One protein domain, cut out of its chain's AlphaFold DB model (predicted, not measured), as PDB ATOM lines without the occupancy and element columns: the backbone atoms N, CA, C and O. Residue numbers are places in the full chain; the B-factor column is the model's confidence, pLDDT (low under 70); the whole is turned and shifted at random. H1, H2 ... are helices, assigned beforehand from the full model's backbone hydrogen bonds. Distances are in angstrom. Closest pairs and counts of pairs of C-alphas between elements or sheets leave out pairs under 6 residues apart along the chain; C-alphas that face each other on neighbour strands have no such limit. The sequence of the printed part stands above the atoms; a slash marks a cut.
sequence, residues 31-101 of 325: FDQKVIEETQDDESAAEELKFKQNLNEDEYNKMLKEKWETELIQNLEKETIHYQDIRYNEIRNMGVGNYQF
ATOM      1  N   PHE A  31     205.850 147.125  97.947       66.00
ATOM      2  CA  PHE A  31     205.857 147.242  96.483       66.00
ATOM      3  C   PHE A  31     204.452 147.091  95.877       66.00
ATOM      4  O   PHE A  31     204.098 147.864  94.993       66.00
ATOM      5  N   ASP A  32     203.632 146.181  96.414       71.81
ATOM      6  CA  ASP A  32     202.213 146.032  96.057       71.81
ATOM      7  C   ASP A  32     201.424 147.339  96.249       71.81
ATOM      8  O   ASP A  32     200.659 147.731  95.372       71.81
ATOM      9  N   GLN A  33     201.625 148.026  97.379       70.12
ATOM     10  CA  GLN A  33     200.946 149.285  97.699       70.12
ATOM     11  C   GLN A  33     201.431 150.421  96.790       70.12
ATOM     12  O   GLN A  33     200.616 151.173  96.266       70.12
ATOM     13  N   LYS A  34     202.742 150.495  96.529       74.50
ATOM     14  CA  LYS A  34     203.319 151.505  95.636       74.50
ATOM     15  C   LYS A  34     202.789 151.392  94.202       74.50
ATOM     16  O   LYS A  34     202.527 152.415  93.584       74.50
ATOM     17  N   VAL A  35     202.618 150.176  93.682       72.94
ATOM     18  CA  VAL A  35     202.037 149.965  92.341       72.94
ATOM     19  C   VAL A  35     200.573 150.418  92.296       72.94
ATOM     20  O   VAL A  35     200.146 150.979  91.292       72.94
ATOM     21  N   ILE A  36     199.812 150.219  93.378       73.06
ATOM     22  CA  ILE A  36     198.424 150.696  93.481       73.06
ATOM     23  C   ILE A  36     198.378 152.232  93.507       73.06
ATOM     24  O   ILE A  36     197.612 152.826  92.751       73.06
ATOM     25  N   GLU A  37     199.223 152.871  94.319       72.00
ATOM     26  CA  GLU A  37     199.335 154.336  94.401       72.00
ATOM     27  C   GLU A  37     199.728 154.951  93.048       72.00
ATOM     28  O   GLU A  37     199.070 155.878  92.586       72.00
ATOM     29  N   GLU A  38     200.715 154.373  92.354       74.81
ATOM     30  CA  GLU A  38     201.154 154.814  91.021       74.81
ATOM     31  C   GLU A  38     200.009 154.748  89.988       74.81
ATOM     32  O   GLU A  38     199.821 155.688  89.218       74.81
ATOM     33  N   THR A  39     199.164 153.706  90.027       74.06
ATOM     34  CA  THR A  39     197.968 153.642  89.161       74.06
ATOM     35  C   THR A  39     196.871 154.646  89.530       74.06
ATOM     36  O   THR A  39     196.181 155.133  88.637       74.06
ATOM     37  N   GLN A  40     196.705 154.986  90.813       73.31
ATOM     38  CA  GLN A  40     195.716 155.983  91.247       73.31
ATOM     39  C   GLN A  40     196.140 157.409  90.880       73.31
ATOM     40  O   GLN A  40     195.297 158.209  90.466       73.31
ATOM     41  N   ASP A  41     197.434 157.721  90.982       72.38
ATOM     42  CA  ASP A  41     197.983 159.011  90.565       72.38
ATOM     43  C   ASP A  41     197.757 159.233  89.053       72.38
ATOM     44  O   ASP A  41     197.229 160.280  88.664       72.38
ATOM     45  N   ASP A  42     198.040 158.227  88.213       74.88
ATOM     46  CA  ASP A  42     197.788 158.261  86.760       74.88
ATOM     47  C   ASP A  42     196.295 158.451  86.414       74.88
ATOM     48  O   ASP A  42     195.948 159.259  85.543       74.88
ATOM     49  N   GLU A  43     195.389 157.741  87.101       77.12
ATOM     50  CA  GLU A  43     193.940 157.907  86.919       77.12
ATOM     51  C   GLU A  43     193.480 159.320  87.315       77.12
ATOM     52  O   GLU A  43     192.746 159.961  86.555       77.12
ATOM     53  N   SER A  44     193.970 159.851  88.440       75.56
ATOM     54  CA  SER A  44     193.615 161.193  88.922       75.56
ATOM     55  C   SER A  44     194.073 162.306  87.970       75.56
ATOM     56  O   SER A  44     193.309 163.230  87.675       75.56
ATOM     57  N   ALA A  45     195.275 162.186  87.395       77.31
ATOM     58  CA  ALA A  45     195.793 163.127  86.405       77.31
ATOM     59  C   ALA A  45     194.974 163.090  85.101       77.31
ATOM     60  O   ALA A  45     194.705 164.130  84.487       77.31
ATOM     61  N   ALA A  46     194.523 161.900  84.688       79.31
ATOM     62  CA  ALA A  46     193.641 161.742  83.536       79.31
ATOM     63  C   ALA A  46     192.233 162.317  83.785       79.31
ATOM     64  O   ALA A  46     191.612 162.832  82.850       79.31
ATOM     65  N   GLU A  47     191.716 162.254  85.014       79.81
ATOM     66  CA  GLU A  47     190.458 162.906  85.395       79.81
ATOM     67  C   GLU A  47     190.583 164.432  85.460       79.81
ATOM     68  O   GLU A  47     189.729 165.122  84.901       79.81
ATOM     69  N   GLU A  48     191.658 164.981  86.035       77.38
ATOM     70  CA  GLU A  48     191.855 166.436  86.103       77.38
ATOM     71  C   GLU A  48     192.032 167.057  84.700       77.38
ATOM     72  O   GLU A  48     191.494 168.131  84.417       77.38
ATOM     73  N   LEU A  49     192.666 166.338  83.762       78.44
ATOM     74  CA  LEU A  49     192.718 166.725  82.345       78.44
ATOM     75  C   LEU A  49     191.337 166.721  81.666       78.44
ATOM     76  O   LEU A  49     191.020 167.666  80.941       78.44
ATOM     77  N   LYS A  50     190.497 165.703  81.907       79.75
ATOM     78  CA  LYS A  50     189.112 165.665  81.391       79.75
ATOM     79  C   LYS A  50     188.260 166.781  81.998       79.75
ATOM     80  O   LYS A  50     187.478 167.410  81.293       79.75
ATOM     81  N   PHE A  51     188.425 167.055  83.291       75.12
ATOM     82  CA  PHE A  51     187.733 168.132  83.994       75.12
ATOM     83  C   PHE A  51     188.104 169.502  83.411       75.12
ATOM     84  O   PHE A  51     187.217 170.289  83.084       75.12
ATOM     85  N   LYS A  52     189.399 169.744  83.162       76.81
ATOM     86  CA  LYS A  52     189.887 170.948  82.475       76.81
ATOM     87  C   LYS A  52     189.316 171.107  81.060       76.81
ATOM     88  O   LYS A  52     189.051 172.229  80.648       76.81
ATOM     89  N   GLN A  53     189.130 170.015  80.316       76.50
ATOM     90  CA  GLN A  53     188.546 170.051  78.965       76.50
ATOM     91  C   GLN A  53     187.034 170.336  78.946       76.50
ATOM     92  O   GLN A  53     186.523 170.770  77.916       76.50
ATOM     93  N   ASN A  54     186.326 170.095  80.053       75.31
ATOM     94  CA  ASN A  54     184.869 170.246  80.148       75.31
ATOM     95  C   ASN A  54     184.407 171.588  80.754       75.31
ATOM     96  O   ASN A  54     183.217 171.893  80.691       75.31
ATOM     97  N   LEU A  55     185.310 172.369  81.359       74.88
ATOM     98  CA  LEU A  55     185.020 173.682  81.948       74.88
ATOM     99  C   LEU A  55     185.346 174.835  80.993       74.88
ATOM    100  O   LEU A  55     186.223 174.717  80.137       74.88
ATOM    101  N   ASN A  56     184.710 175.994  81.204       85.19
ATOM    102  CA  ASN A  56     185.199 177.234  80.604       85.19
ATOM    103  C   ASN A  56     186.557 177.618  81.214       85.19
ATOM    104  O   ASN A  56     186.797 177.436  82.410       85.19
ATOM    105  N   GLU A  57     187.435 178.208  80.401       82.25
ATOM    106  CA  GLU A  57     188.803 178.560  80.804       82.25
ATOM    107  C   GLU A  57     188.834 179.506  82.022       82.25
ATOM    108  O   GLU A  57     189.608 179.289  82.956       82.25
ATOM    109  N   ASP A  58     187.921 180.480  82.082       85.75
ATOM    110  CA  ASP A  58     187.773 181.401  83.217       85.75
ATOM    111  C   ASP A  58     187.334 180.703  84.518       85.75
ATOM    112  O   ASP A  58     187.799 181.052  85.605       85.75
ATOM    113  N   GLU A  59     186.470 179.687  84.424       87.25
ATOM    114  CA  GLU A  59     185.992 178.913  85.578       87.25
ATOM    115  C   GLU A  59     187.110 178.020  86.127       87.25
ATOM    116  O   GLU A  59     187.342 177.988  87.338       87.25
ATOM    117  N   TYR A  60     187.870 177.368  85.241       85.81
ATOM    118  CA  TYR A  60     189.057 176.597  85.613       85.81
ATOM    119  C   TYR A  60     190.136 177.482  86.262       85.81
ATOM    120  O   TYR A  60     190.694 177.123  87.301       85.81
ATOM    121  N   ASN A  61     190.399 178.666  85.700       87.88
ATOM    122  CA  ASN A  61     191.364 179.620  86.250       87.88
ATOM    123  C   ASN A  61     190.938 180.141  87.634       87.88
ATOM    124  O   ASN A  61     191.778 180.258  88.531       87.88
ATOM    125  N   LYS A  62     189.640 180.400  87.843       91.44
ATOM    126  CA  LYS A  62     189.090 180.766  89.158       91.44
ATOM    127  C   LYS A  62     189.261 179.636  90.177       91.44
ATOM    128  O   LYS A  62     189.776 179.889  91.262       91.44
ATOM    129  N   MET A  63     188.920 178.399  89.808       88.44
ATOM    130  CA  MET A  63     189.114 177.215  90.657       88.44
ATOM    131  C   MET A  63     190.588 177.003  91.033       88.44
ATOM    132  O   MET A  63     190.891 176.705  92.185       88.44
ATOM    133  N   LEU A  64     191.521 177.179  90.091       87.69
ATOM    134  CA  LEU A  64     192.955 177.040  90.361       87.69
ATOM    135  C   LEU A  64     193.473 178.137  91.308       87.69
ATOM    136  O   LEU A  64     194.278 177.853  92.193       87.69
ATOM    137  N   LYS A  65     192.976 179.372  91.164       90.94
ATOM    138  CA  LYS A  65     193.286 180.475  92.081       90.94
ATOM    139  C   LYS A  65     192.750 180.211  93.490       90.94
ATOM    140  O   LYS A  65     193.478 180.431  94.450       90.94
ATOM    141  N   GLU A  66     191.528 179.694  93.613       92.69
ATOM    142  CA  GLU A  66     190.950 179.286  94.900       92.69
ATOM    143  C   GLU A  66     191.765 178.152  95.551       92.69
ATOM    144  O   GLU A  66     192.094 178.257  96.732       92.69
ATOM    145  N   LYS A  67     192.202 177.134  94.785       87.75
ATOM    146  CA  LYS A  67     193.145 176.104  95.273       87.75
ATOM    147  C   LYS A  67     194.415 176.747  95.854       87.75
ATOM    148  O   LYS A  67     194.726 176.515  97.019       87.75
ATOM    149  N   TRP A  68     195.098 177.610  95.096       88.12
ATOM    150  CA  TRP A  68     196.320 178.289  95.557       88.12
ATOM    151  C   TRP A  68     196.102 179.184  96.783       88.12
ATOM    152  O   TRP A  68     196.946 179.205  97.675       88.12
ATOM    153  N   GLU A  69     194.983 179.905  96.864       91.31
ATOM    154  CA  GLU A  69     194.646 180.706  98.047       91.31
ATOM    155  C   GLU A  69     194.461 179.815  99.286       91.31
ATOM    156  O   GLU A  69     194.995 180.138 100.348       91.31
ATOM    157  N   THR A  70     193.805 178.655  99.155       90.50
ATOM    158  CA  THR A  70     193.677 177.700 100.273       90.50
ATOM    159  C   THR A  70     195.006 177.054 100.673       90.50
ATOM    160  O   THR A  70     195.285 176.952 101.866       90.50
ATOM    161  N   GLU A  71     195.859 176.680  99.715       87.00
ATOM    162  CA  GLU A  71     197.190 176.112  99.981       87.00
ATOM    163  C   GLU A  71     198.114 177.127 100.673       87.00
ATOM    164  O   GLU A  71     198.836 176.771 101.605       87.00
ATOM    165  N   LEU A  72     198.058 178.406 100.281       88.31
ATOM    166  CA  LEU A  72     198.799 179.480 100.951       88.31
ATOM    167  C   LEU A  72     198.320 179.701 102.389       88.31
ATOM    168  O   LEU A  72     199.156 179.868 103.274       88.31
ATOM    169  N   ILE A  73     197.008 179.667 102.642       90.94
ATOM    170  CA  ILE A  73     196.454 179.782 104.001       90.94
ATOM    171  C   ILE A  73     196.918 178.602 104.867       90.94
ATOM    172  O   ILE A  73     197.452 178.827 105.951       90.94
ATOM    173  N   GLN A  74     196.814 177.366 104.368       89.06
ATOM    174  CA  GLN A  74     197.296 176.174 105.079       89.06
ATOM    175  C   GLN A  74     198.805 176.231 105.356       89.06
ATOM    176  O   GLN A  74     199.253 175.857 106.435       89.06
ATOM    177  N   ASN A  75     199.607 176.715 104.406       88.19
ATOM    178  CA  ASN A  75     201.053 176.844 104.586       88.19
ATOM    179  C   ASN A  75     201.450 177.975 105.550       88.19
ATOM    180  O   ASN A  75     202.504 177.875 106.169       88.19
ATOM    181  N   LEU A  76     200.632 179.025 105.686       90.06
ATOM    182  CA  LEU A  76     200.809 180.084 106.689       90.06
ATOM    183  C   LEU A  76     200.350 179.660 108.094       90.06
ATOM    184  O   LEU A  76     200.838 180.208 109.079       90.06
ATOM    185  N   GLU A  77     199.420 178.708 108.191       90.38
ATOM    186  CA  GLU A  77     198.967 178.116 109.456       90.38
ATOM    187  C   GLU A  77     199.989 177.116 110.034       90.38
ATOM    188  O   GLU A  77     200.109 176.980 111.252       90.38
ATOM    189  N   LYS A  78     200.770 176.442 109.177       88.50
ATOM    190  CA  LYS A  78     201.848 175.528 109.595       88.50
ATOM    191  C   LYS A  78     203.034 176.286 110.197       88.50
ATOM    192  O   LYS A  78     203.587 177.195 109.586       88.50
ATOM    193  N   GLU A  79     203.518 175.813 111.346       88.38
ATOM    194  CA  GLU A  79     204.756 176.308 111.971       88.38
ATOM    195  C   GLU A  79     206.003 175.989 111.123       88.38
ATOM    196  O   GLU A  79     206.917 176.808 111.025       88.38
ATOM    197  N   THR A  80     206.043 174.809 110.484       89.81
ATOM    198  CA  THR A  80     207.165 174.394 109.630       89.81
ATOM    199  C   THR A  80     206.703 173.944 108.245       89.81
ATOM    200  O   THR A  80     205.928 172.997 108.090       89.81
ATOM    201  N   ILE A  81     207.195 174.629 107.211       88.88
ATOM    202  CA  ILE A  81     206.893 174.313 105.811       88.88
ATOM    203  C   ILE A  81     207.872 173.237 105.329       88.88
ATOM    204  O   ILE A  81     209.090 173.416 105.404       88.88
ATOM    205  N   HIS A  82     207.356 172.120 104.815       90.19
ATOM    206  CA  HIS A  82     208.171 171.047 104.248       90.19
ATOM    207  C   HIS A  82     208.271 171.158 102.721       90.19
ATOM    208  O   HIS A  82     207.494 171.844 102.066       90.19
ATOM    209  N   TYR A  83     209.212 170.434 102.113       87.62
ATOM    210  CA  TYR A  83     209.406 170.451 100.661       87.62
ATOM    211  C   TYR A  83     208.144 170.027  99.882       87.62
ATOM    212  O   TYR A  83     207.781 170.677  98.903       87.62
ATOM    213  N   GLN A  84     207.406 169.017 100.362       87.81
ATOM    214  CA  GLN A  84     206.135 168.578  99.758       87.81
ATOM    215  C   GLN A  84     204.999 169.627  99.849       87.81
ATOM    216  O   GLN A  84     204.022 169.536  99.102       87.81
ATOM    217  N   ASP A  85     205.142 170.632 100.722       88.00
ATOM    218  CA  ASP A  85     204.236 171.783 100.848       88.00
ATOM    219  C   ASP A  85     204.594 172.930  99.874       88.00
ATOM    220  O   ASP A  85     203.880 173.924  99.808       88.00
ATOM    221  N   ILE A  86     205.693 172.821  99.114       85.81
ATOM    222  CA  ILE A  86     206.132 173.822  98.115       85.81
ATOM    223  C   ILE A  86     206.243 173.200  96.709       85.81
ATOM    224  O   ILE A  86     206.118 173.896  95.706       85.81
ATOM    225  N   ARG A  87     206.432 171.876  96.615       84.12
ATOM    226  CA  ARG A  87     206.679 171.112  95.374       84.12
ATOM    227  C   ARG A  87     205.537 171.125  94.332       84.12
ATOM    228  O   ARG A  87     205.721 170.575  93.249       84.12
ATOM    229  N   TYR A  88     204.372 171.699  94.636       70.88
ATOM    230  CA  TYR A  88     203.166 171.679  93.792       70.88
ATOM    231  C   TYR A  88     203.456 171.838  92.283       70.88
ATOM    232  O   TYR A  88     204.112 172.784  91.851       70.88
ATOM    233  N   ASN A  89     202.949 170.892  91.486       68.88
ATOM    234  CA  ASN A  89     203.119 170.805  90.029       68.88
ATOM    235  C   ASN A  89     204.578 170.730  89.521       68.88
ATOM    236  O   ASN A  89     204.859 171.111  88.383       68.88
ATOM    237  N   GLU A  90     205.526 170.210  90.312       79.06
ATOM    238  CA  GLU A  90     206.878 169.938  89.814       79.06
ATOM    239  C   GLU A  90     206.881 168.868  88.703       79.06
ATOM    240  O   GLU A  90     206.711 167.677  88.949       79.06
ATOM    241  N   ILE A  91     207.200 169.309  87.484       71.69
ATOM    242  CA  ILE A  91     207.331 168.493  86.259       71.69
ATOM    243  C   ILE A  91     208.523 167.507  86.329       71.69
ATOM    244  O   ILE A  91     208.667 166.618  85.493       71.69
ATOM    245  N   ARG A  92     209.428 167.665  87.305       81.25
ATOM    246  CA  ARG A  92     210.610 166.807  87.474       81.25
ATOM    247  C   ARG A  92     210.324 165.607  88.370       81.25
ATOM    248  O   ARG A  92     209.912 165.734  89.524       81.25
ATOM    249  N   ASN A  93     210.700 164.439  87.861       78.81
ATOM    250  CA  ASN A  93     210.723 163.200  88.625       78.81
ATOM    251  C   ASN A  93     211.915 163.230  89.592       78.81
ATOM    252  O   ASN A  93     213.067 163.237  89.160       78.81
ATOM    253  N   MET A  94     211.648 163.186  90.899       79.88
ATOM    254  CA  MET A  94     212.688 163.228  91.944       79.88
ATOM    255  C   MET A  94     213.467 161.910  92.126       79.88
ATOM    256  O   MET A  94     214.316 161.794  93.010       79.88
ATOM    257  N   GLY A  95     213.213 160.920  91.267       84.50
ATOM    258  CA  GLY A  95     213.878 159.621  91.276       84.50
ATOM    259  C   GLY A  95     213.454 158.714  92.435       84.50
ATOM    260  O   GLY A  95     212.615 159.053  93.265       84.50
ATOM    261  N   VAL A  96     214.056 157.525  92.487       79.12
ATOM    262  CA  VAL A  96     213.675 156.447  93.421       79.12
ATOM    263  C   VAL A  96     214.052 156.699  94.887       79.12
ATOM    264  O   VAL A  96     213.606 155.957  95.754       79.12
ATOM    265  N   GLY A  97     214.882 157.710  95.163       79.56
ATOM    266  CA  GLY A  97     215.352 158.046  96.513       79.56
ATOM    267  C   GLY A  97     214.504 159.085  97.253       79.56
ATOM    268  O   GLY A  97     214.781 159.354  98.418       79.56
ATOM    269  N   ASN A  98     213.502 159.685  96.602       86.56
ATOM    270  CA  ASN A  98     212.620 160.659  97.238       86.56
ATOM    271  C   ASN A  98     211.405 159.961  97.862       86.56
ATOM    272  O   ASN A  98     210.620 159.339  97.148       86.56
ATOM    273  N   TYR A  99     211.231 160.092  99.178       86.56
ATOM    274  CA  TYR A  99     210.034 159.621  99.873       86.56
ATOM    275  C   TYR A  99     208.993 160.744  99.945       86.56
ATOM    276  O   TYR A  99     209.290 161.849 100.403       86.56
ATOM    277  N   GLN A 100     207.772 160.466  99.491       85.44
ATOM    278  CA  GLN A 100     206.679 161.435  99.483       85.44
ATOM    279  C   GLN A 100     206.021 161.500 100.869       85.44
ATOM    280  O   GLN A 100     205.036 160.817 101.145       85.44
ATOM    281  N   PHE A 101     206.595 162.315 101.757       88.62
ATOM    282  CA  PHE A 101     206.031 162.575 103.083       88.62
ATOM    283  C   PHE A 101     204.618 163.160 103.003       88.62
ATOM    284  O   PHE A 101     204.266 163.869 102.058       88.62
TER     285      PHE A 101
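This is residues 31 to 101 of the 325 residues of the protein "Coiled-coil domain-containing" of Brachionus plicatilis (UniProt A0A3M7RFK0). Two long helices, H1 then H2, meet near their ends as an open V, and the long unnamed stretch of residues 78 to 101 folds back from the far end of H2 toward the V's open side. Residues 31 to 50 of H1 stand free, as do residues 89 to 98. The printed part has 71 residues, no named strand and the class all helix; it is loose, with a radius of gyration of the C-alphas of 15.0 A and spans of 40 by 34 by 19 A.

H1, residues 31 to 54, begins at C-alpha 31 (205.857, 147.242, 96.483) and is 35.2 A long. H2, residues 57 to 77, is 30.4 A long and ends at C-alpha 77 (198.967, 178.116, 109.456).

A tight link of 2 residues joins H1 and H2. They are close but not clearly touching; their closest C-alphas, of Lys 52 and Tyr 60, are 6.5 A apart. They run opposite ways at a steep tilt of 46 degrees. In H1 and H2 every O i to N i+4 pair is within hydrogen-bond range.

The C-alphas farthest apart, of Phe 31 and Asp 58, are 40.9 A apart. The printed part has no cut. In this predicted model, pLDDT is under 70 at residues 31 and 89.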